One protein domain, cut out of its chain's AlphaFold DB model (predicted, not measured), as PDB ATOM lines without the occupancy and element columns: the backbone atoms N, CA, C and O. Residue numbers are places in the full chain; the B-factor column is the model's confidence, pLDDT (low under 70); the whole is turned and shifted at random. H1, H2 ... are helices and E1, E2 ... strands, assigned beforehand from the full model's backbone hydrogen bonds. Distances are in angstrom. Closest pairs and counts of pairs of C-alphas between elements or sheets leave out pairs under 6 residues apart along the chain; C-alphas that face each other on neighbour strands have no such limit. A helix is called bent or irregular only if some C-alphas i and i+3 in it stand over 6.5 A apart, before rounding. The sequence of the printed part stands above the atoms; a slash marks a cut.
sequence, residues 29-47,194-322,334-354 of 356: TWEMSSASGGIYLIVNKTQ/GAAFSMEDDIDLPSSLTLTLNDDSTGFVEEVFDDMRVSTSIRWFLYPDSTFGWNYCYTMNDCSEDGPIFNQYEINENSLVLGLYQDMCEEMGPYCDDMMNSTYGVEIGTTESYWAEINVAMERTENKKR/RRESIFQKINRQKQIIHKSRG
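Overview. This is residues 29 to 47, 194 to 322 and 334 to 354 of the 356 residues of an uncharacterized protein of Candidatus Marinimicrobia bacterium (UniProt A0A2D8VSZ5). Three long antiparallel strands, E1, E9 and E8, run side by side as a ribbon along the longest axis, and at one end the meander E3 to E6 turns away from it as a second wall, loosely tied back where residues 261 to 262, just before E7, pair with E6. H1 packs on E9 at the ribbon's other end, and H2 only grazes the sheet. The 169 printed residues include nine named strands and two named helices, in the order E1 to E8, H1, E9, H2; the class is mixed, helices and strands. The sheet is branched, antiparallel and twisted. The whole is compact, with a radius of gyration of the C-alphas of 17.7 A, and only just elongated, with spans of 55 by 36 by 35 A.

Arrangement. E1, residues 29 to 43, bends by 58 degrees at residue 33. On one side of it lie E2, residues 197 to 199, with N 41 and O 197 at 2.9 A, and E3, residues 208 to 213, with N 30 and O 211 at 2.8 A. On its other side lies E9, residues 303 to 317, with N 36 and O 311 at 2.9 A. E3, E4, residues 218 to 225, E5, residues 228 to 238, and E6, residues 244 to 251, form a meander, each strand the antiparallel neighbour of the one before and each successive pair a hairpin; N 210 and O 222, N 221 and O 232, and N 235 and O 247 are 2.8, 2.9 and 3.0 A apart. E5 bends by 62 degrees at residue 233. E7, residues 264 to 267, and E8, residues 271 to 279, are a hairpin, with N 266 and O 273 at 2.9 A. E8 is beside E9, with N 274 and O 312 at 2.8 A. The N and O pairs named here are within hydrogen-bond range. H1, residues 280 to 296, is irregular, with C-alphas 283 and 286 9.2 A apart, and has a kink of 106 degrees near residue 287. It is on the sheet, over E9, at a height over the sheet of 9.1 A; their closest C-alphas, of Met 280 and Trp 307, are 4.9 A apart. H2, residues 338 to 352, grazes the sheet with residues 338 to 342 and only just touches H1, with 3 pairs of C-alphas within 8 A, made by residues 346 to 349 of H2 and 283 to 284 of H1; the closest are Met 284 and Ile 349, 7.3 A. In H2 every O i to N i+4 pair is within hydrogen-bond range; in H1 8 of 13 are.

Along the chain. E1 begins at C-alpha 29, (578.033, 303.525, 304.728), and is 41.1 A long; E9 is 43.0 A, E5 28.9 A and E8 26.4 A. H1 measures 14.6 A and H2 20.8 A, ending at C-alpha 352, (564.056, 278.051, 278.943).

Size, cuts and confidence. The C-alphas of Glu 299 and Lys 321, the two farthest apart, are 55.3 A apart. Residues 48 to 193 and 323 to 333 are not printed, with C-alpha gaps of 11.3 A and 25.2 A. The link from E6 to E7, 12 residues, is long. The mean pLDDT of the printed part is 80.6; 34 residues are under 70, among them residues 334 to 354.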
ATOM      1  N   THR A  29     579.086 304.406 304.220       93.75
ATOM      2  CA  THR A  29     578.033 303.525 304.728       93.75
ATOM      3  C   THR A  29     576.677 304.194 304.547       93.75
ATOM      4  O   THR A  29     576.486 305.350 304.927       93.75
ATOM      5  N   TRP A  30     575.744 303.436 303.990       95.12
ATOM      6  CA  TRP A  30     574.383 303.829 303.670       95.12
ATOM      7  C   TRP A  30     573.424 302.926 304.432       95.12
ATOM      8  O   TRP A  30     573.570 301.704 304.397       95.12
ATOM      9  N   GLU A  31     572.450 303.509 305.114       95.88
ATOM     10  CA  GLU A  31     571.384 302.779 305.798       95.88
ATOM     11  C   GLU A  31     570.057 303.068 305.101       95.88
ATOM     12  O   GLU A  31     569.733 304.216 304.812       95.88
ATOM     13  N   MET A  32     569.303 302.019 304.790       94.94
ATOM     14  CA  MET A  32     568.007 302.140 304.135       94.94
ATOM     15  C   MET A  32     567.008 302.853 305.042       94.94
ATOM     16  O   MET A  32     566.742 302.404 306.157       94.94
ATOM     17  N   SER A  33     566.427 303.936 304.532       94.62
ATOM     18  CA  SER A  33     565.342 304.674 305.179       94.62
ATOM     19  C   SER A  33     563.970 304.192 304.707       94.62
ATOM     20  O   SER A  33     563.019 304.177 305.489       94.62
ATOM     21  N   SER A  34     563.863 303.738 303.455       93.44
ATOM     22  CA  SER A  34     562.653 303.110 302.920       93.44
ATOM     23  C   SER A  34     562.957 302.198 301.738       93.44
ATOM     24  O   SER A  34     563.858 302.484 300.949       93.44
ATOM     25  N   ALA A  35     562.139 301.163 301.567       90.00
ATOM     26  CA  ALA A  35     562.078 300.372 300.348       90.00
ATOM     27  C   ALA A  35     560.623 300.245 299.891       90.00
ATOM     28  O   ALA A  35     559.707 300.153 300.708       90.00
ATOM     29  N   SER A  36     560.425 300.255 298.582       88.56
ATOM     30  CA  SER A  36     559.144 299.989 297.935       88.56
ATOM     31  C   SER A  36     559.394 299.251 296.633       88.56
ATOM     32  O   SER A  36     560.497 299.295 296.091       88.56
ATOM     33  N   GLY A  37     558.384 298.556 296.146       85.88
ATOM     34  CA  GLY A  37     558.486 297.802 294.917       85.88
ATOM     35  C   GLY A  37     557.278 296.910 294.740       85.88
ATOM     36  O   GLY A  37     556.471 296.751 295.657       85.88
ATOM     37  N   GLY A  38     557.171 296.348 293.551       84.81
ATOM     38  CA  GLY A  38     556.050 295.515 293.169       84.81
ATOM     39  C   GLY A  38     556.166 295.074 291.723       84.81
ATOM     40  O   GLY A  38     557.076 295.477 290.991       84.81
ATOM     41  N   ILE A  39     555.218 294.236 291.337       85.94
ATOM     42  CA  ILE A  39     554.988 293.852 289.954       85.94
ATOM     43  C   ILE A  39     553.707 294.541 289.510       85.94
ATOM     44  O   ILE A  39     552.719 294.571 290.245       85.94
ATOM     45  N   TYR A  40     553.719 295.103 288.312       90.75
ATOM     46  CA  TYR A  40     552.638 295.937 287.822       90.75
ATOM     47  C   TYR A  40     552.244 295.562 286.404       90.75
ATOM     48  O   TYR A  40     553.068 295.133 285.598       90.75
ATOM     49  N   LEU A  41     550.967 295.776 286.106       93.31
ATOM     50  CA  LEU A  41     550.343 295.498 284.823       93.31
ATOM     51  C   LEU A  41     549.522 296.708 284.366       93.31
ATOM     52  O   LEU A  41     548.765 297.286 285.144       93.31
ATOM     53  N   ILE A  42     549.625 297.059 283.086       96.31
ATOM     54  CA  ILE A  42     548.675 297.930 282.388       96.31
ATOM     55  C   ILE A  42     548.094 297.147 281.216       96.31
ATOM     56  O   ILE A  42     548.822 296.508 280.453       96.31
ATOM     57  N   VAL A  43     546.775 297.238 281.059       96.81
ATOM     58  CA  VAL A  43     546.036 296.657 279.936       96.81
ATOM     59  C   VAL A  43     545.294 297.737 279.157       96.81
ATOM     60  O   VAL A  43     544.827 298.713 279.738       96.81
ATOM     61  N   ASN A  44     545.093 297.540 277.858       96.81
ATOM     62  CA  ASN A  44     544.326 298.466 277.013       96.81
ATOM     63  C   ASN A  44     542.801 298.257 277.093       96.81
ATOM     64  O   ASN A  44     542.028 299.038 276.529       96.81
ATOM     65  N   LYS A  45     542.353 297.214 277.802       96.25
ATOM     66  CA  LYS A  45     540.948 296.811 277.919       96.25
ATOM     67  C   LYS A  45     540.599 296.461 279.364       96.25
ATOM     68  O   LYS A  45     541.264 295.633 279.979       96.25
ATOM     69  N   THR A  46     539.524 297.062 279.882       96.50
ATOM     70  CA  THR A  46     538.947 296.720 281.191       96.50
ATOM     71  C   THR A  46     538.504 295.261 281.170       96.50
ATOM     72  O   THR A  46     537.740 294.859 280.291       96.50
ATOM     73  N   GLN A  47     538.992 294.487 282.132       94.88
ATOM     74  CA  GLN A  47     538.814 293.038 282.198       94.88
ATOM     75  C   GLN A  47     538.931 292.550 283.645       94.88
ATOM     76  O   GLN A  47     539.161 293.345 284.560       94.88
ATOM     77  N   GLY A 194     544.210 301.191 280.851       96.19
ATOM     78  CA  GLY A 194     545.170 302.288 280.965       96.19
ATOM     79  C   GLY A 194     545.577 302.651 282.397       96.19
ATOM     80  O   GLY A 194     546.347 303.593 282.583       96.19
ATOM     81  N   ALA A 195     545.070 301.948 283.413       96.75
ATOM     82  CA  ALA A 195     545.463 302.146 284.803       96.75
ATOM     83  C   ALA A 195     546.503 301.098 285.213       96.75
ATOM     84  O   ALA A 195     546.348 299.918 284.905       96.75
ATOM     85  N   ALA A 196     547.534 301.530 285.943       94.44
ATOM     86  CA  ALA A 196     548.476 300.609 286.564       94.44
ATOM     87  C   ALA A 196     547.765 299.797 287.652       94.44
ATOM     88  O   ALA A 196     547.168 300.358 288.576       94.44
ATOM     89  N   PHE A 197     547.841 298.479 287.533       93.12
ATOM     90  CA  PHE A 197     547.376 297.520 288.518       93.12
ATOM     91  C   PHE A 197     548.588 296.889 289.205       93.12
ATOM     92  O   PHE A 197     549.507 296.436 288.529       93.12
ATOM     93  N   SER A 198     548.597 296.882 290.539       90.25
ATOM     94  CA  SER A 198     549.621 296.188 291.324       90.25
ATOM     95  C   SER A 198     549.241 294.719 291.427       90.25
ATOM     96  O   SER A 198     548.191 294.397 291.978       90.25
ATOM     97  N   MET A 199     550.097 293.842 290.920       83.44
ATOM     98  CA  MET A 199     549.966 292.404 291.103       83.44
ATOM     99  C   MET A 199     550.304 292.075 292.564       83.44
ATOM    100  O   MET A 199     551.273 292.608 293.107       83.44
ATOM    101  N   GLU A 200     549.507 291.223 293.210       68.88
ATOM    102  CA  GLU A 200     549.767 290.717 294.569       68.88
ATOM    103  C   GLU A 200     550.877 289.649 294.560       68.88
ATOM    104  O   GLU A 200     550.689 288.540 295.047       68.88
ATOM    105  N   ASP A 201     552.025 289.955 293.956       60.78
ATOM    106  CA  ASP A 201     553.193 289.075 293.993       60.78
ATOM    107  C   ASP A 201     554.144 289.506 295.117       60.78
ATOM    108  O   ASP A 201     554.528 290.676 295.223       60.78
ATOM    109  N   ASP A 202     554.540 288.531 295.941       55.12
ATOM    110  CA  ASP A 202     555.445 288.686 297.085       55.12
ATOM    111  C   ASP A 202     556.881 289.013 296.624       55.12
ATOM    112  O   ASP A 202     557.798 288.179 296.639       55.12
ATOM    113  N   ILE A 203     557.120 290.263 296.217       64.88
ATOM    114  CA  ILE A 203     558.471 290.829 296.239       64.88
ATOM    115  C   ILE A 203     558.830 291.071 297.710       64.88
ATOM    116  O   ILE A 203     558.579 292.137 298.269       64.88
ATOM    117  N   ASP A 204     559.443 290.065 298.337       70.94
ATOM    118  CA  ASP A 204     560.000 290.171 299.689       70.94
ATOM    119  C   ASP A 204     561.141 291.199 299.718       70.94
ATOM    120  O   ASP A 204     562.298 290.876 299.438       70.94
ATOM    121  N   LEU A 205     560.849 292.449 300.066       79.12
ATOM    122  CA  LEU A 205     561.883 293.455 300.296       79.12
ATOM    123  C   LEU A 205     562.490 293.286 301.700       79.12
ATOM    124  O   LEU A 205     561.780 292.925 302.642       79.12
ATOM    125  N   PRO A 206     563.799 293.547 301.883       82.12
ATOM    126  CA  PRO A 206     564.397 293.507 303.211       82.12
ATOM    127  C   PRO A 206     563.742 294.553 304.120       82.12
ATOM    128  O   PRO A 206     563.490 295.683 303.706       82.12
ATOM    129  N   SER A 207     563.529 294.209 305.391       86.62
ATOM    130  CA  SER A 207     563.049 295.159 306.403       86.62
ATOM    131  C   SER A 207     564.143 296.132 306.855       86.62
ATOM    132  O   SER A 207     563.854 297.201 307.387       86.62
ATOM    133  N   SER A 208     565.412 295.785 306.623       89.31
ATOM    134  CA  SER A 208     566.566 296.663 306.808       89.31
ATOM    135  C   SER A 208     567.686 296.284 305.843       89.31
ATOM    136  O   SER A 208     567.956 295.101 305.633       89.31
ATOM    137  N   LEU A 209     568.357 297.294 305.291       91.19
ATOM    138  CA  LEU A 209     569.522 297.146 304.426       91.19
ATOM    139  C   LEU A 209     570.590 298.160 304.849       91.19
ATOM    140  O   LEU A 209     570.320 299.356 304.940       91.19
ATOM    141  N   THR A 210     571.812 297.691 305.092       93.62
ATOM    142  CA  THR A 210     572.995 298.539 305.292       93.62
ATOM    143  C   THR A 210     574.042 298.197 304.241       93.62
ATOM    144  O   THR A 210     574.453 297.043 304.126       93.62
ATOM    145  N   LEU A 211     574.504 299.197 303.497       93.94
ATOM    146  CA  LEU A 211     575.471 299.051 302.414       93.94
ATOM    147  C   LEU A 211     576.737 299.840 302.742       93.94
ATOM    148  O   LEU A 211     576.689 301.049 302.924       93.94
ATOM    149  N   THR A 212     577.884 299.170 302.821       93.75
ATOM    150  CA  THR A 212     579.194 299.815 302.996       93.75
ATOM    151  C   THR A 212     580.030 299.617 301.744       93.75
ATOM    152  O   THR A 212     580.337 298.480 301.393       93.75
ATOM    153  N   LEU A 213     580.418 300.715 301.098       93.06
ATOM    154  CA  LEU A 213     581.163 300.733 299.841       93.06
ATOM    155  C   LEU A 213     582.553 301.329 300.073       93.06
ATOM    156  O   LEU A 213     582.679 302.470 300.520       93.06
ATOM    157  N   ASN A 214     583.593 300.551 299.778       91.69
ATOM    158  CA  ASN A 214     584.988 300.978 299.855       91.69
ATOM    159  C   ASN A 214     585.461 301.547 298.509       91.69
ATOM    160  O   ASN A 214     584.892 301.251 297.459       91.69
ATOM    161  N   ASP A 215     586.543 302.319 298.545       90.38
ATOM    162  CA  ASP A 215     587.204 302.926 297.382       90.38
ATOM    163  C   ASP A 215     587.747 301.906 296.364       90.38
ATOM    164  O   ASP A 215     587.774 302.170 295.165       90.38
ATOM    165  N   ASP A 216     588.122 300.715 296.825       88.12
ATOM    166  CA  ASP A 216     588.671 299.613 296.028       88.12
ATOM    167  C   ASP A 216     587.609 298.720 295.350       88.12
ATOM    168  O   ASP A 216     587.906 297.594 294.946       88.12
ATOM    169  N   SER A 217     586.371 299.210 295.207       89.31
ATOM    170  CA  SER A 217     585.223 298.465 294.651       89.31
ATOM    171  C   SER A 217     584.782 297.248 295.482       89.31
ATOM    172  O   SER A 217     583.951 296.452 295.042       89.31
ATOM    173  N   THR A 218     585.305 297.080 296.698       90.88
ATOM    174  CA  THR A 218     584.818 296.081 297.660       90.88
ATOM    175  C   THR A 218     583.801 296.704 298.610       90.88
ATOM    176  O   THR A 218     583.659 297.924 298.700       90.88
ATOM    177  N   GLY A 219     583.081 295.873 299.351       90.38
ATOM    178  CA  GLY A 219     582.139 296.357 300.342       90.38
ATOM    179  C   GLY A 219     581.519 295.248 301.168       90.38
ATOM    180  O   GLY A 219     581.902 294.079 301.076       90.38
ATOM    181  N   PHE A 220     580.520 295.633 301.952       89.75
ATOM    182  CA  PHE A 220     579.678 294.719 302.709       89.75
ATOM    183  C   PHE A 220     578.225 295.157 302.606       89.75
ATOM    184  O   PHE A 220     577.926 296.350 302.683       89.75
ATOM    185  N   VAL A 221     577.338 294.182 302.471       89.81
ATOM    186  CA  VAL A 221     575.896 294.378 302.568       89.81
ATOM    187  C   VAL A 221     575.375 293.595 303.764       89.81
ATOM    188  O   VAL A 221     575.767 292.449 303.988       89.81
ATOM    189  N   GLU A 222     574.527 294.230 304.555       89.69
ATOM    190  CA  GLU A 222     573.777 293.595 305.627       89.69
ATOM    191  C   GLU A 222     572.285 293.736 305.338       89.69
ATOM    192  O   GLU A 222     571.789 294.849 305.187       89.69
ATOM    193  N   GLU A 223     571.591 292.607 305.259       85.75
ATOM    194  CA  GLU A 223     570.170 292.507 304.933       85.75
ATOM    195  C   GLU A 223     569.425 291.848 306.097       85.75
ATOM    196  O   GLU A 223     569.921 290.890 306.702       85.75
ATOM    197  N   VAL A 224     568.231 292.348 306.412       83.88
ATOM    198  CA  VAL A 224     567.321 291.738 307.388       83.88
ATOM    199  C   VAL A 224     566.029 291.326 306.689       83.88
ATOM    200  O   VAL A 224     565.353 292.165 306.104       83.88
ATOM    201  N   PHE A 225     565.685 290.043 306.784       77.44
ATOM    202  CA  PHE A 225     564.428 289.459 306.303       77.44
ATOM    203  C   PHE A 225     563.817 288.634 307.430       77.44
ATOM    204  O   PHE A 225     564.525 287.791 307.977       77.44
ATOM    205  N   ASP A 226     562.546 288.845 307.780       72.62
ATOM    206  CA  ASP A 226     561.841 288.073 308.823       72.62
ATOM    207  C   ASP A 226     562.683 287.862 310.101       72.62
ATOM    208  O   ASP A 226     562.906 286.736 310.548       72.62
ATOM    209  N   ASP A 227     563.257 288.946 310.632       73.25
ATOM    210  CA  ASP A 227     564.174 288.965 311.788       73.25
ATOM    211  C   ASP A 227     565.513 288.209 311.620       73.25
ATOM    212  O   ASP A 227     566.356 288.193 312.526       73.25
ATOM    213  N   MET A 228     565.785 287.627 310.452       73.81
ATOM    214  CA  MET A 228     567.078 287.041 310.108       73.81
ATOM    215  C   MET A 228     568.007 288.085 309.502       73.81
ATOM    216  O   MET A 228     567.750 288.626 308.431       73.81
ATOM    217  N   ARG A 229     569.145 288.307 310.162       80.56
ATOM    218  CA  ARG A 229     570.216 289.184 309.682       80.56
ATOM    219  C   ARG A 229     571.272 288.391 308.919       80.56
ATOM    220  O   ARG A 229     571.830 287.426 309.447       80.56
ATOM    221  N   VAL A 230     571.578 288.824 307.702       80.19
ATOM    222  CA  VAL A 230     572.598 288.236 306.832       80.19
ATOM    223  C   VAL A 230     573.585 289.323 306.435       80.19
ATOM    224  O   VAL A 230     573.198 290.321 305.847       80.19
ATOM    225  N   SER A 231     574.871 289.122 306.729       84.44
ATOM    226  CA  SER A 231     575.949 290.007 306.276       84.44
ATOM    227  C   SER A 231     576.824 289.282 305.259       84.44
ATOM    228  O   SER A 231     577.195 288.123 305.468       84.44
ATOM    229  N   THR A 232     577.122 289.941 304.140       83.62
ATOM    230  CA  THR A 232     577.868 289.357 303.021       83.62
ATOM    231  C   THR A 232     578.843 290.374 302.436       83.62
ATOM    232  O   THR A 232     578.503 291.541 302.248       83.62
ATOM    233  N   SER A 233     580.063 289.935 302.125       88.19
ATOM    234  CA  SER A 233     581.012 290.744 301.352       88.19
ATOM    235  C   SER A 233     580.514 290.930 299.924       88.19
ATOM    236  O   SER A 233     579.943 290.009 299.344       88.19
ATOM    237  N   ILE A 234     580.762 292.096 299.340       89.00
ATOM    238  CA  ILE A 234     580.339 292.408 297.976       89.00
ATOM    239  C   ILE A 234     581.481 292.998 297.157       89.00
ATOM    240  O   ILE A 234     582.428 293.575 297.701       89.00
ATOM    241  N   ARG A 235     581.361 292.885 295.835       91.06
ATOM    242  CA  ARG A 235     582.108 293.704 294.880       91.06
ATOM    243  C   ARG A 235     581.110 294.561 294.121       91.06
ATOM    244  O   ARG A 235     580.270 294.016 293.410       91.06
ATOM    245  N   TRP A 236     581.184 295.870 294.314       92.62
ATOM    246  CA  TRP A 236     580.287 296.817 293.670       92.62
ATOM    247  C   TRP A 236     580.911 297.363 292.390       92.62
ATOM    248  O   TRP A 236     582.128 297.326 292.205       92.62
ATOM    249  N   PHE A 237     580.065 297.819 291.480       91.00
ATOM    250  CA  PHE A 237     580.471 298.324 290.181       91.00
ATOM    251  C   PHE A 237     579.540 299.444 289.728       91.00
ATOM    252  O   PHE A 237     578.380 299.532 290.133       91.00
ATOM    253  N   LEU A 238     580.085 300.296 288.867       89.31
ATOM    254  CA  LEU A 238     579.368 301.360 288.186       89.31
ATOM    255  C   LEU A 238     579.682 301.248 286.697       89.31
ATOM    256  O   LEU A 238     580.855 301.256 286.312       89.31
ATOM    257  N   TYR A 239     578.649 301.139 285.872       82.62
ATOM    258  CA  TYR A 239     578.796 301.129 284.425       82.62
ATOM    259  C   TYR A 239     578.637 302.544 283.839       82.62
ATOM    260  O   TYR A 239     577.994 303.407 284.443       82.62
ATOM    261  N   PRO A 240     579.219 302.815 282.653       78.69
ATOM    262  CA  PRO A 240     579.123 304.125 282.000       78.69
ATOM    263  C   PRO A 240     577.701 304.563 281.623       78.69
ATOM    264  O   PRO A 240     577.489 305.737 281.338       78.69
ATOM    265  N   ASP A 241     576.749 303.633 281.591       77.69
ATOM    266  CA  ASP A 241     575.335 303.849 281.269       77.69
ATOM    267  C   ASP A 241     574.484 304.228 282.494       77.69
ATOM    268  O   ASP A 241     573.262 304.144 282.442       77.69
ATOM    269  N   SER A 242     575.124 304.651 283.588       77.75
ATOM    270  CA  SER A 242     574.462 304.981 284.857       77.75
ATOM    271  C   SER A 242     573.782 303.786 285.534       77.75
ATOM    272  O   SER A 242     572.886 303.964 286.355       77.75
ATOM    273  N   THR A 243     574.275 302.575 285.280       86.56
ATOM    274  CA  THR A 243     573.902 301.385 286.045       86.56
ATOM    275  C   THR A 243     574.827 301.193 287.248       86.56
ATOM    276  O   THR A 243     576.052 301.156 287.105       86.56
ATOM    277  N   PHE A 244     574.251 301.017 288.435       90.94
ATOM    278  CA  PHE A 244     574.961 300.704 289.677       90.94
ATOM    279  C   PHE A 244     574.552 299.324 290.189       90.94
ATOM    280  O   PHE A 244     573.378 298.971 290.177       90.94
ATOM    281  N   GLY A 245     575.499 298.534 290.679       91.19
ATOM    282  CA  GLY A 245     575.174 297.220 291.220       91.19
ATOM    283  C   GLY A 245     576.292 296.622 292.047       91.19
ATOM    284  O   GLY A 245     577.363 297.210 292.222       91.19
ATOM    285  N   TRP A 246     576.039 295.431 292.573       90.56
ATOM    286  CA  TRP A 246     577.059 294.660 293.267       90.56
ATOM    287  C   TRP A 246     576.840 293.169 293.115       90.56
ATOM    288  O   TRP A 246     575.731 292.723 292.877       90.56
ATOM    289  N   ASN A 247     577.912 292.405 293.306       88.69
ATOM    290  CA  ASN A 247     577.924 290.948 293.314       88.69
ATOM    291  C   ASN A 247     578.208 290.430 294.724       88.69
ATOM    292  O   ASN A 247     579.058 290.983 295.428       88.69
ATOM    293  N   TYR A 248     577.534 289.353 295.129       84.88
ATOM    294  CA  TYR A 248     577.766 288.713 296.424       84.88
ATOM    295  C   TYR A 248     579.035 287.857 296.378       84.88
ATOM    296  O   TYR A 248     579.171 286.977 295.533       84.88
ATOM    297  N   CYS A 249     579.948 288.071 297.320       82.88
ATOM    298  CA  CYS A 249     581.223 287.365 297.396       82.88
ATOM    299  C   CYS A 249     581.240 286.382 298.572       82.88
ATOM    300  O   CYS A 249     581.076 286.762 299.733       82.88
ATOM    301  N   TYR A 250     581.452 285.099 298.271       70.06
ATOM    302  CA  TYR A 250     581.580 284.023 299.261       70.06
ATOM    303  C   TYR A 250     583.024 283.881 299.758       70.06
ATOM    304  O   TYR A 250     583.260 283.442 300.883       70.06
ATOM    305  N   THR A 251     583.988 284.287 298.927       65.94
ATOM    306  CA  THR A 251     585.392 284.511 299.291       65.94
ATOM    307  C   THR A 251     585.920 285.746 298.548       65.94
ATOM    308  O   THR A 251     585.265 286.230 297.629       65.94
ATOM    309  N   MET A 252     587.113 286.251 298.893       56.53
ATOM    310  CA  MET A 252     587.697 287.452 298.254       56.53
ATOM    311  C   MET A 252     587.803 287.377 296.717       56.53
ATOM    312  O   MET A 252     587.844 288.415 296.060       56.53
ATOM    313  N   ASN A 253     587.856 286.166 296.150       61.25
ATOM    314  CA  ASN A 253     588.022 285.938 294.712       61.25
ATOM    315  C   ASN A 253     586.859 285.158 294.080       61.25
ATOM    316  O   ASN A 253     586.935 284.836 292.899       61.25
ATOM    317  N   ASP A 254     585.821 284.834 294.852       75.88
ATOM    318  CA  ASP A 254     584.685 284.031 294.398       75.88
ATOM    319  C   ASP A 254     583.398 284.803 294.673       75.88
ATOM    320  O   ASP A 254     582.853 284.770 295.786       75.88
ATOM    321  N   CYS A 255     582.985 285.575 293.670       78.31
ATOM    322  CA  CYS A 255     581.751 286.343 293.686       78.31
ATOM    323  C   CYS A 255     580.789 285.750 292.666       78.31
ATOM    324  O   CYS A 255     581.188 285.490 291.532       78.31
ATOM    325  N   SER A 256     579.537 285.549 293.072       77.25
ATOM    326  CA  SER A 256     578.490 285.154 292.141       77.25
ATOM    327  C   SER A 256     577.945 286.371 291.407       77.25
ATOM    328  O   SER A 256     577.974 287.487 291.928       77.25
ATOM    329  N   GLU A 257     577.419 286.156 290.207       69.44
ATOM    330  CA  GLU A 257     576.756 287.193 289.408       69.44
ATOM    331  C   GLU A 257     575.313 287.451 289.873       69.44
ATOM    332  O   GLU A 257     574.513 287.988 289.121       69.44
ATOM    333  N   ASP A 258     574.957 287.056 291.101       70.69
ATOM    334  CA  ASP A 258     573.570 287.026 291.580       70.69
ATOM    335  C   ASP A 258     573.146 288.273 292.364       70.69
ATOM    336  O   ASP A 258     572.139 288.247 293.070       70.69
ATOM    337  N   GLY A 259     573.932 289.345 292.338       74.88
ATOM    338  CA  GLY A 259     573.565 290.561 293.056       74.88
ATOM    339  C   GLY A 259     572.734 291.544 292.222       74.88
ATOM    340  O   GLY A 259     572.516 291.331 291.027       74.88
ATOM    341  N   PRO A 260     572.198 292.598 292.859       82.81
ATOM    342  CA  PRO A 260     571.332 293.550 292.187       82.81
ATOM    343  C   PRO A 260     572.058 294.424 291.183       82.81
ATOM    344  O   PRO A 260     573.217 294.805 291.360       82.81
ATOM    345  N   ILE A 261     571.281 294.831 290.185       86.69
ATOM    346  CA  ILE A 261     571.655 295.808 289.176       86.69
ATOM    347  C   ILE A 261     570.538 296.851 289.123       86.69
ATOM    348  O   ILE A 261     569.425 296.551 288.700       86.69
ATOM    349  N   PHE A 262     570.841 298.063 289.573       89.56
ATOM    350  CA  PHE A 262     569.968 299.231 289.537       89.56
ATOM    351  C   PHE A 262     570.299 300.049 288.293       89.56
ATOM    352  O   PHE A 262     571.430 300.509 288.126       89.56
ATOM    353  N   ASN A 263     569.317 300.219 287.413       87.06
ATOM    354  CA  ASN A 263     569.442 301.000 286.181       87.06
ATOM    355  C   ASN A 263     569.090 302.482 286.374       87.06
ATOM    356  O   ASN A 263     569.104 303.253 285.416       87.06
ATOM    357  N   GLN A 264     568.768 302.883 287.603       88.75
ATOM    358  CA  GLN A 264     568.544 304.266 287.997       88.75
ATOM    359  C   GLN A 264     569.183 304.503 289.366       88.75
ATOM    360  O   GLN A 264     569.040 303.688 290.280       88.75
ATOM    361  N   TYR A 265     569.882 305.622 289.535       91.19
ATOM    362  CA  TYR A 265     570.316 306.060 290.856       91.19
ATOM    363  C   TYR A 265     570.405 307.583 290.943       91.19
ATOM    364  O   TYR A 265     570.732 308.266 289.972       91.19
ATOM    365  N   GLU A 266     570.193 308.102 292.145       91.62
ATOM    366  CA  GLU A 266     570.485 309.486 292.504       91.62
ATOM    367  C   GLU A 266     571.368 309.493 293.748       91.62
ATOM    368  O   GLU A 266     571.102 308.779 294.715       91.62
ATOM    369  N   ILE A 267     572.438 310.289 293.726       91.19
ATOM    370  CA  ILE A 267     573.370 310.366 294.847       91.19
ATOM    371  C   ILE A 267     573.767 311.805 295.149       91.19
ATOM    372  O   ILE A 267     574.114 312.586 294.262       91.19
ATOM    373  N   ASN A 268     573.735 312.146 296.431       88.75
ATOM    374  CA  ASN A 268     574.298 313.374 296.973       88.75
ATOM    375  C   ASN A 268     575.052 313.076 298.279       88.75
ATOM    376  O   ASN A 268     575.266 311.921 298.633       88.75
ATOM    377  N   GLU A 269     575.496 314.116 298.987       84.56
ATOM    378  CA  GLU A 269     576.344 313.968 300.178       84.56
ATOM    379  C   GLU A 269     575.735 313.071 301.268       84.56
ATOM    380  O   GLU A 269     576.491 312.369 301.942       84.56
ATOM    381  N   ASN A 270     574.401 313.065 301.401       88.81
ATOM    382  CA  ASN A 270     573.678 312.413 302.497       88.81
ATOM    383  C   ASN A 270     572.607 311.414 302.043       88.81
ATOM    384  O   ASN A 270     572.046 310.724 302.889       88.81
ATOM    385  N   SER A 271     572.309 311.330 300.746       92.94
ATOM    386  CA  SER A 271     571.246 310.479 300.213       92.94
ATOM    387  C   SER A 271     571.725 309.669 299.016       92.94
ATOM    388  O   SER A 271     572.404 310.194 298.130       92.94
ATOM    389  N   LEU A 272     571.341 308.396 299.018       94.75
ATOM    390  CA  LEU A 272     571.483 307.466 297.910       94.75
ATOM    391  C   LEU A 272     570.109 306.862 297.625       94.75
ATOM    392  O   LEU A 272     569.528 306.207 298.487       94.75
ATOM    393  N   VAL A 273     569.597 307.078 296.421       94.56
ATOM    394  CA  VAL A 273     568.363 306.464 295.929       94.56
ATOM    395  C   VAL A 273     568.737 305.505 294.813       94.56
ATOM    396  O   VAL A 273     569.454 305.884 293.890       94.56
ATOM    397  N   LEU A 274     568.272 304.266 294.914       93.44
ATOM    398  CA  LEU A 274     568.513 303.195 293.957       93.44
ATOM    399  C   LEU A 274     567.177 302.742 293.374       93.44
ATOM    400  O   LEU A 274     566.283 302.349 294.122       93.44
ATOM    401  N   GLY A 275     567.059 302.792 292.053       91.31
ATOM    402  CA  GLY A 275     565.889 302.364 291.298       91.31
ATOM    403  C   GLY A 275     566.240 301.209 290.367       91.31
ATOM    404  O   GLY A 275     567.227 301.246 289.627       91.31
ATOM    405  N   LEU A 276     565.440 300.156 290.431       88.19
ATOM    406  CA  LEU A 276     565.430 299.060 289.479       88.19
ATOM    407  C   LEU A 276     564.082 299.105 288.785       88.19
ATOM    408  O   LEU A 276     563.050 299.006 289.438       88.19
ATOM    409  N   TYR A 277     564.113 299.225 287.467       88.50
ATOM    410  CA  TYR A 277     562.963 299.022 286.601       88.50
ATOM    411  C   TYR A 277     563.275 297.879 285.642       88.50
ATOM    412  O   TYR A 277     564.326 297.889 284.999       88.50
ATOM    413  N   GLN A 278     562.377 296.910 285.527       84.25
ATOM    414  CA  GLN A 278     562.520 295.807 284.590       84.25
ATOM    415  C   GLN A 278     561.223 295.614 283.817       84.25
ATOM    416  O   GLN A 278     560.213 295.228 284.401       84.25
ATOM    417  N   ASP A 279     561.273 295.842 282.503       87.44
ATOM    418  CA  ASP A 279     560.202 295.442 281.595       87.44
ATOM    419  C   ASP A 279     560.225 293.915 281.463       87.44
ATOM    420  O   ASP A 279     561.130 293.312 280.880       87.44
ATOM    421  N   MET A 280     559.237 293.277 282.075       83.75
ATOM    422  CA  MET A 280     559.128 291.826 282.110       83.75
ATOM    423  C   MET A 280     558.647 291.288 280.759       83.75
ATOM    424  O   MET A 280     559.026 290.179 280.378       83.75
ATOM    425  N   CYS A 281     557.872 292.068 279.999       83.75
ATOM    426  CA  CYS A 281     557.479 291.688 278.646       83.75
ATOM    427  C   CYS A 281     558.653 291.743 277.665       83.75
ATOM    428  O   CYS A 281     558.743 290.867 276.806       83.75
ATOM    429  N   GLU A 282     559.568 292.709 277.786       84.25
ATOM    430  CA  GLU A 282     560.786 292.751 276.961       84.25
ATOM    431  C   GLU A 282     561.618 291.468 277.146       84.25
ATOM    432  O   GLU A 282     562.031 290.829 276.172       84.25
ATOM    433  N   GLU A 283     561.768 291.025 278.395       76.06
ATOM    434  CA  GLU A 283     562.471 289.788 278.748       76.06
ATOM    435  C   GLU A 283     561.774 288.546 278.177       76.06
ATOM    436  O   GLU A 283     562.416 287.673 277.589       76.06
ATOM    437  N   MET A 284     560.448 288.470 278.289       78.25
ATOM    438  CA  MET A 284     559.642 287.349 277.784       78.25
ATOM    439  C   MET A 284     559.532 287.349 276.253       78.25
ATOM    440  O   MET A 284     559.361 286.298 275.623       78.25
ATOM    441  N   GLY A 285     559.683 288.516 275.630       81.06
ATOM    442  CA  GLY A 285     559.501 288.734 274.206       81.06
ATOM    443  C   GLY A 285     558.087 288.347 273.748       81.06
ATOM    444  O   GLY A 285     557.104 288.740 274.375       81.06
ATOM    445  N   PRO A 286     557.945 287.559 272.666       81.31
ATOM    446  CA  PRO A 286     556.642 287.283 272.057       81.31
ATOM    447  C   PRO A 286     555.687 286.462 272.940       81.31
ATOM    448  O   PRO A 286     554.515 286.363 272.606       81.31
ATOM    449  N   TYR A 287     556.171 285.881 274.041       86.06
ATOM    450  CA  TYR A 287     555.384 285.026 274.933       86.06
ATOM    451  C   TYR A 287     554.745 285.775 276.108       86.06
ATOM    452  O   TYR A 287     554.100 285.132 276.934       86.06
ATOM    453  N   CYS A 288     554.937 287.098 276.222       86.25
ATOM    454  CA  CYS A 288     554.390 287.849 277.356       86.25
ATOM    455  C   CYS A 288     552.866 287.683 277.438       86.25
ATOM    456  O   CYS A 288     552.353 287.240 278.460       86.25
ATOM    457  N   ASP A 289     552.158 287.926 276.332       88.44
ATOM    458  CA  ASP A 289     550.697 287.794 276.274       88.44
ATOM    459  C   ASP A 289     550.208 286.378 276.578       88.44
ATOM    460  O   ASP A 289     549.256 286.210 277.339       88.44
ATOM    461  N   ASP A 290     550.871 285.360 276.027       86.50
ATOM    462  CA  ASP A 290     550.504 283.962 276.265       86.50
ATOM    463  C   ASP A 290     550.645 283.602 277.749       86.50
ATOM    464  O   ASP A 290     549.777 282.940 278.317       86.50
ATOM    465  N   MET A 291     551.711 284.078 278.401       85.56
ATOM    466  CA  MET A 291     551.925 283.832 279.821       85.56
ATOM    467  C   MET A 291     550.955 284.620 280.701       85.56
ATOM    468  O   MET A 291     550.422 284.073 281.666       85.56
ATOM    469  N   MET A 292     550.685 285.885 280.374       88.88
ATOM    470  CA  MET A 292     549.700 286.685 281.104       88.88
ATOM    471  C   MET A 292     548.298 286.077 280.983       88.88
ATOM    472  O   MET A 292     547.549 286.044 281.965       88.88
ATOM    473  N   ASN A 293     547.964 285.519 279.817       89.38
ATOM    474  CA  ASN A 293     546.735 284.767 279.612       89.38
ATOM    475  C   ASN A 293     546.704 283.478 280.440       89.38
ATOM    476  O   ASN A 293     545.736 283.252 281.165       89.38
ATOM    477  N   SER A 294     547.759 282.661 280.384       82.69
ATOM    478  CA  SER A 294     547.790 281.379 281.094       82.69
ATOM    479  C   SER A 294     547.787 281.530 282.612       82.69
ATOM    480  O   SER A 294     547.191 280.711 283.305       82.69
ATOM    481  N   THR A 295     548.465 282.556 283.128       83.19
ATOM    482  CA  THR A 295     548.680 282.732 284.569       83.19
ATOM    483  C   THR A 295     547.562 283.542 285.210       83.19
ATOM    484  O   THR A 295     547.056 283.152 286.257       83.19
ATOM    485  N   TYR A 296     547.154 284.645 284.579       87.62
ATOM    486  CA  TYR A 296     546.238 285.620 285.181       87.62
ATOM    487  C   TYR A 296     544.949 285.819 284.378       87.62
ATOM    488  O   TYR A 296     544.129 286.666 284.731       87.62
ATOM    489  N   GLY A 297     544.740 285.066 283.294       88.56
ATOM    490  CA  GLY A 297     543.548 285.195 282.454       88.56
ATOM    491  C   GLY A 297     543.482 286.494 281.648       88.56
ATOM    492  O   GLY A 297     542.401 286.839 281.178       88.56
ATOM    493  N   VAL A 298     544.600 287.213 281.481       92.44
ATOM    494  CA  VAL A 298     544.641 288.443 280.671       92.44
ATOM    495  C   VAL A 298     544.287 288.115 279.222       92.44
ATOM    496  O   VAL A 298     544.818 287.172 278.639       92.44
ATOM    497  N   GLU A 299     543.390 288.879 278.613       93.75
ATOM    498  CA  GLU A 299     543.015 288.700 277.213       93.75
ATOM    499  C   GLU A 299     544.219 288.954 276.291       93.75
ATOM    500  O   GLU A 299     544.863 290.004 276.356       93.75
ATOM    501  N   ILE A 300     544.515 287.993 275.412       92.56
ATOM    502  CA  ILE A 300     545.640 288.072 274.468       92.56
ATOM    503  C   ILE A 300     545.523 289.342 273.607       92.56
ATOM    504  O   ILE A 300     544.455 289.643 273.071       92.56
ATOM    505  N   GLY A 301     546.625 290.080 273.452       93.00
ATOM    506  CA  GLY A 301     546.681 291.349 272.725       93.00
ATOM    507  C   GLY A 301     546.253 292.573 273.540       93.00
ATOM    508  O   GLY A 301     546.183 293.674 272.984       93.00
ATOM    509  N   THR A 302     545.942 292.409 274.832       95.00
ATOM    510  CA  THR A 302     545.526 293.528 275.693       95.00
ATOM    511  C   THR A 302     546.593 294.011 276.667       95.00
ATOM    512  O   THR A 302     546.439 295.116 277.190       95.00
ATOM    513  N   THR A 303     547.674 293.258 276.885       94.56
ATOM    514  CA  THR A 303     548.812 293.685 277.713       94.56
ATOM    515  C   THR A 303     549.526 294.861 277.047       94.56
ATOM    516  O   THR A 303     549.998 294.749 275.919       94.56
ATOM    517  N   GLU A 304     549.613 296.002 277.732       93.69
ATOM    518  CA  GLU A 304     550.396 297.155 277.258       93.69
ATOM    519  C   GLU A 304     551.767 297.221 277.919       93.69
ATOM    520  O   GLU A 304     552.754 297.543 277.266       93.69
ATOM    521  N   SER A 305     551.818 296.945 279.222       92.38
ATOM    522  CA  SER A 305     553.044 296.996 280.012       92.38
ATOM    523  C   SER A 305     552.950 296.011 281.163       92.38
ATOM    524  O   SER A 305     551.925 295.955 281.845       92.38
ATOM    525  N   TYR A 306     554.026 295.274 281.400       90.31
ATOM    526  CA  TYR A 306     554.189 294.395 282.548       90.31
ATOM    527  C   TYR A 306     555.615 294.563 283.058       90.31
ATOM    528  O   TYR A 306     556.571 294.309 282.324       90.31
ATOM    529  N   TRP A 307     555.776 295.053 284.284       90.06
ATOM    530  CA  TRP A 307     557.092 295.414 284.803       90.06
ATOM    531  C   TRP A 307     557.226 295.112 286.285       90.06
ATOM    532  O   TRP A 307     556.245 295.086 287.027       90.06
ATOM    533  N   ALA A 308     558.467 294.914 286.709       86.75
ATOM    534  CA  ALA A 308     558.846 294.917 288.108       86.75
ATOM    535  C   ALA A 308     559.603 296.210 288.418       86.75
ATOM    536  O   ALA A 308     560.427 296.670 287.619       86.75
ATOM    537  N   GLU A 309     559.354 296.783 289.589       88.12
ATOM    538  CA  GLU A 309     560.134 297.907 290.095       88.12
ATOM    539  C   GLU A 309     560.542 297.703 291.550       88.12
ATOM    540  O   GLU A 309     559.802 297.135 292.355       88.12
ATOM    541  N   ILE A 310     561.739 298.181 291.885       88.44
ATOM    542  CA  ILE A 310     562.232 298.284 293.257       88.44
ATOM    543  C   ILE A 310     562.878 299.653 293.418       88.44
ATOM    544  O   ILE A 310     563.774 300.019 292.664       88.44
ATOM    545  N   ASN A 311     562.469 300.374 294.452       91.31
ATOM    546  CA  ASN A 311     563.029 301.655 294.844       91.31
ATOM    547  C   ASN A 311     563.535 301.563 296.284       91.31
ATOM    548  O   ASN A 311     562.770 301.262 297.202       91.31
ATOM    549  N   VAL A 312     564.819 301.847 296.484       92.69
ATOM    550  CA  VAL A 312     565.479 301.855 297.792       92.69
ATOM    551  C   VAL A 312     566.033 303.248 298.048       92.69
ATOM    552  O   VAL A 312     566.894 303.722 297.311       92.69
ATOM    553  N   ALA A 313     565.564 303.899 299.107       95.88
ATOM    554  CA  ALA A 313     566.143 305.145 299.593       95.88
ATOM    555  C   ALA A 313     567.041 304.854 300.795       95.88
ATOM    556  O   ALA A 313     566.677 304.087 301.691       95.88
ATOM    557  N   MET A 314     568.220 305.463 300.805       96.06
ATOM    558  CA  MET A 314     569.228 305.287 301.837       96.06
ATOM    559  C   MET A 314     569.798 306.631 302.282       96.06
ATOM    560  O   MET A 314     569.939 307.570 301.495       96.06
ATOM    561  N   GLU A 315     570.174 306.692 303.550       95.62
ATOM    562  CA  GLU A 315     570.823 307.835 304.177       95.62
ATOM    563  C   GLU A 315     572.255 307.485 304.562       95.62
ATOM    564  O   GLU A 315     572.569 306.362 304.969       95.62
ATOM    565  N   ARG A 316     573.149 308.462 304.426       92.25
ATOM    566  CA  ARG A 316     574.544 308.279 304.807       92.25
ATOM    567  C   ARG A 316     574.679 308.257 306.323       92.25
ATOM    568  O   ARG A 316     574.153 309.122 307.017       92.25
ATOM    569  N   THR A 317     575.465 307.317 306.834       86.06
ATOM    570  CA  THR A 317     575.835 307.272 308.252       86.06
ATOM    571  C   THR A 317     577.313 307.588 308.443       86.06
ATOM    572  O   THR A 317     578.177 307.150 307.679       86.06
ATOM    573  N   GLU A 318     577.632 308.383 309.468       65.38
ATOM    574  CA  GLU A 318     579.017 308.730 309.781       65.38
ATOM    575  C   GLU A 318     579.792 307.495 310.277       65.38
ATOM    576  O   GLU A 318     579.572 306.993 311.378       65.38
ATOM    577  N   ASN A 319     580.722 307.024 309.437       51.72
ATOM    578  CA  ASN A 319     581.849 306.132 309.737       51.72
ATOM    579  C   ASN A 319     581.600 305.045 310.804       51.72
ATOM    580  O   ASN A 319     582.213 305.047 311.878       51.72
ATOM    581  N   LYS A 320     580.843 303.999 310.452       46.09
ATOM    582  CA  LYS A 320     581.116 302.677 311.037       46.09
ATOM    583  C   LYS A 320     582.485 302.222 310.513       46.09
ATOM    584  O   LYS A 320     582.721 302.196 309.310       46.09
ATOM    585  N   LYS A 321     583.430 301.955 311.426       40.00
ATOM    586  CA  LYS A 321     584.812 301.537 311.109       40.00
ATOM    587  C   LYS A 321     584.834 300.499 309.982       40.00
ATOM    588  O   LYS A 321     584.107 299.514 310.059       40.00
ATOM    589  N   ARG A 322     585.760 300.681 309.029       39.34
ATOM    590  CA  ARG A 322     586.178 299.686 308.028       39.34
ATOM    591  C   ARG A 322     586.331 298.320 308.713       39.34
ATOM    592  O   ARG A 322     587.293 298.103 309.451       39.34
ATOM    593  N   ARG A 334     570.728 279.527 303.009       47.06
ATOM    594  CA  ARG A 334     570.307 280.892 302.680       47.06
ATOM    595  C   ARG A 334     568.897 280.827 302.093       47.06
ATOM    596  O   ARG A 334     568.672 280.040 301.177       47.06
ATOM    597  N   ARG A 335     567.985 281.676 302.575       45.84
ATOM    598  CA  ARG A 335     566.929 282.193 301.699       45.84
ATOM    599  C   ARG A 335     567.630 283.137 300.712       45.84
ATOM    600  O   ARG A 335     568.449 283.949 301.143       45.84
ATOM    601  N   GLU A 336     567.421 282.933 299.414       47.72
ATOM    602  CA  GLU A 336     567.959 283.803 298.357       47.72
ATOM    603  C   GLU A 336     567.448 285.235 298.591       47.72
ATOM    604  O   GLU A 336     566.263 285.409 298.887       47.72
ATOM    605  N   SER A 337     568.323 286.246 298.503       48.41
ATOM    606  CA  SER A 337     567.883 287.648 298.561       48.41
ATOM    607  C   SER A 337     566.960 287.942 297.379       48.41
ATOM    608  O   SER A 337     567.045 287.286 296.342       48.41
ATOM    609  N   ILE A 338     566.071 288.927 297.489       53.44
ATOM    610  CA  ILE A 338     565.153 289.273 296.391       53.44
ATOM    611  C   ILE A 338     565.890 289.628 295.098       53.44
ATOM    612  O   ILE A 338     565.468 289.258 294.008       53.44
ATOM    613  N   PHE A 339     567.063 290.237 295.222       55.34
ATOM    614  CA  PHE A 339     567.936 290.534 294.097       55.34
ATOM    615  C   PHE A 339     568.513 289.262 293.456       55.34
ATOM    616  O   PHE A 339     568.576 289.171 292.231       55.34
ATOM    617  N   GLN A 340     568.821 288.239 294.264       54.38
ATOM    618  CA  GLN A 340     569.173 286.898 293.782       54.38
ATOM    619  C   GLN A 340     567.974 286.190 293.144       54.38
ATOM    620  O   GLN A 340     568.143 285.547 292.112       54.38
ATOM    621  N   LYS A 341     566.763 286.319 293.707       55.34
ATOM    622  CA  LYS A 341     565.529 285.750 293.138       55.34
ATOM    623  C   LYS A 341     565.225 286.365 291.767       55.34
ATOM    624  O   LYS A 341     564.994 285.617 290.821       55.34
ATOM    625  N   ILE A 342     565.310 287.690 291.636       55.19
ATOM    626  CA  ILE A 342     565.137 288.415 290.365       55.19
ATOM    627  C   ILE A 342     566.198 287.973 289.356       55.19
ATOM    628  O   ILE A 342     565.876 287.608 288.227       55.19
ATOM    629  N   ASN A 343     567.470 287.911 289.756       56.31
ATOM    630  CA  ASN A 343     568.527 287.483 288.842       56.31
ATOM    631  C   ASN A 343     568.427 285.994 288.460       56.31
ATOM    632  O   ASN A 343     568.731 285.598 287.336       56.31
ATOM    633  N   ARG A 344     567.928 285.143 289.357       55.22
ATOM    634  CA  ARG A 344     567.641 283.736 289.063       55.22
ATOM    635  C   ARG A 344     566.439 283.580 288.136       55.22
ATOM    636  O   ARG A 344     566.487 282.722 287.258       55.22
ATOM    637  N   GLN A 345     565.396 284.399 288.281       51.22
ATOM    638  CA  GLN A 345     564.305 284.467 287.306       51.22
ATOM    639  C   GLN A 345     564.855 284.823 285.916       51.22
ATOM    640  O   GLN A 345     564.538 284.108 284.964       51.22
ATOM    641  N   LYS A 346     565.785 285.790 285.808       52.28
ATOM    642  CA  LYS A 346     566.515 286.067 284.552       52.28
ATOM    643  C   LYS A 346     567.210 284.815 284.001       52.28
ATOM    644  O   LYS A 346     567.037 284.470 282.836       52.28
ATOM    645  N   GLN A 347     567.943 284.071 284.833       47.69
ATOM    646  CA  GLN A 347     568.633 282.842 284.404       47.69
ATOM    647  C   GLN A 347     567.677 281.710 283.987       47.69
ATOM    648  O   GLN A 347     568.010 280.931 283.093       47.69
ATOM    649  N   ILE A 348     566.515 281.577 284.631       44.66
ATOM    650  CA  ILE A 348     565.500 280.568 284.289       44.66
ATOM    651  C   ILE A 348     564.839 280.914 282.952       44.66
ATOM    652  O   ILE A 348     564.705 280.024 282.113       44.66
ATOM    653  N   ILE A 349     564.511 282.189 282.721       42.97
ATOM    654  CA  ILE A 349     563.964 282.690 281.451       42.97
ATOM    655  C   ILE A 349     564.990 282.534 280.312       42.97
ATOM    656  O   ILE A 349     564.647 282.069 279.227       42.97
ATOM    657  N   HIS A 350     566.278 282.804 280.552       43.19
ATOM    658  CA  HIS A 350     567.333 282.543 279.559       43.19
ATOM    659  C   HIS A 350     567.563 281.044 279.293       43.19
ATOM    660  O   HIS A 350     567.769 280.636 278.151       43.19
ATOM    661  N   LYS A 351     567.497 280.183 280.319       38.47
ATOM    662  CA  LYS A 351     567.652 278.726 280.141       38.47
ATOM    663  C   LYS A 351     566.468 278.079 279.429       38.47
ATOM    664  O   LYS A 351     566.686 277.152 278.649       38.47
ATOM    665  N   SER A 352     565.239 278.539 279.666       37.19
ATOM    666  CA  SER A 352     564.056 278.051 278.943       37.19
ATOM    667  C   SER A 352     564.061 278.468 277.467       37.19
ATOM    668  O   SER A 352     563.495 277.760 276.636       37.19
ATOM    669  N   ARG A 353     564.782 279.543 277.120       41.97
ATOM    670  CA  ARG A 353     565.029 279.994 275.740       41.97
ATOM    671  C   ARG A 353     566.037 279.158 274.949       41.97
ATOM    672  O   ARG A 353     566.169 279.377 273.748       41.97
ATOM    673  N   GLY A 354     566.721 278.189 275.561       36.97
ATOM    674  CA  GLY A 354     567.653 277.328 274.831       36.97
ATOM    675  C   GLY A 354     568.751 278.107 274.100       36.97
ATOM    676  O   GLY A 354     569.105 277.751 272.976       36.97
TER     677      GLY A 354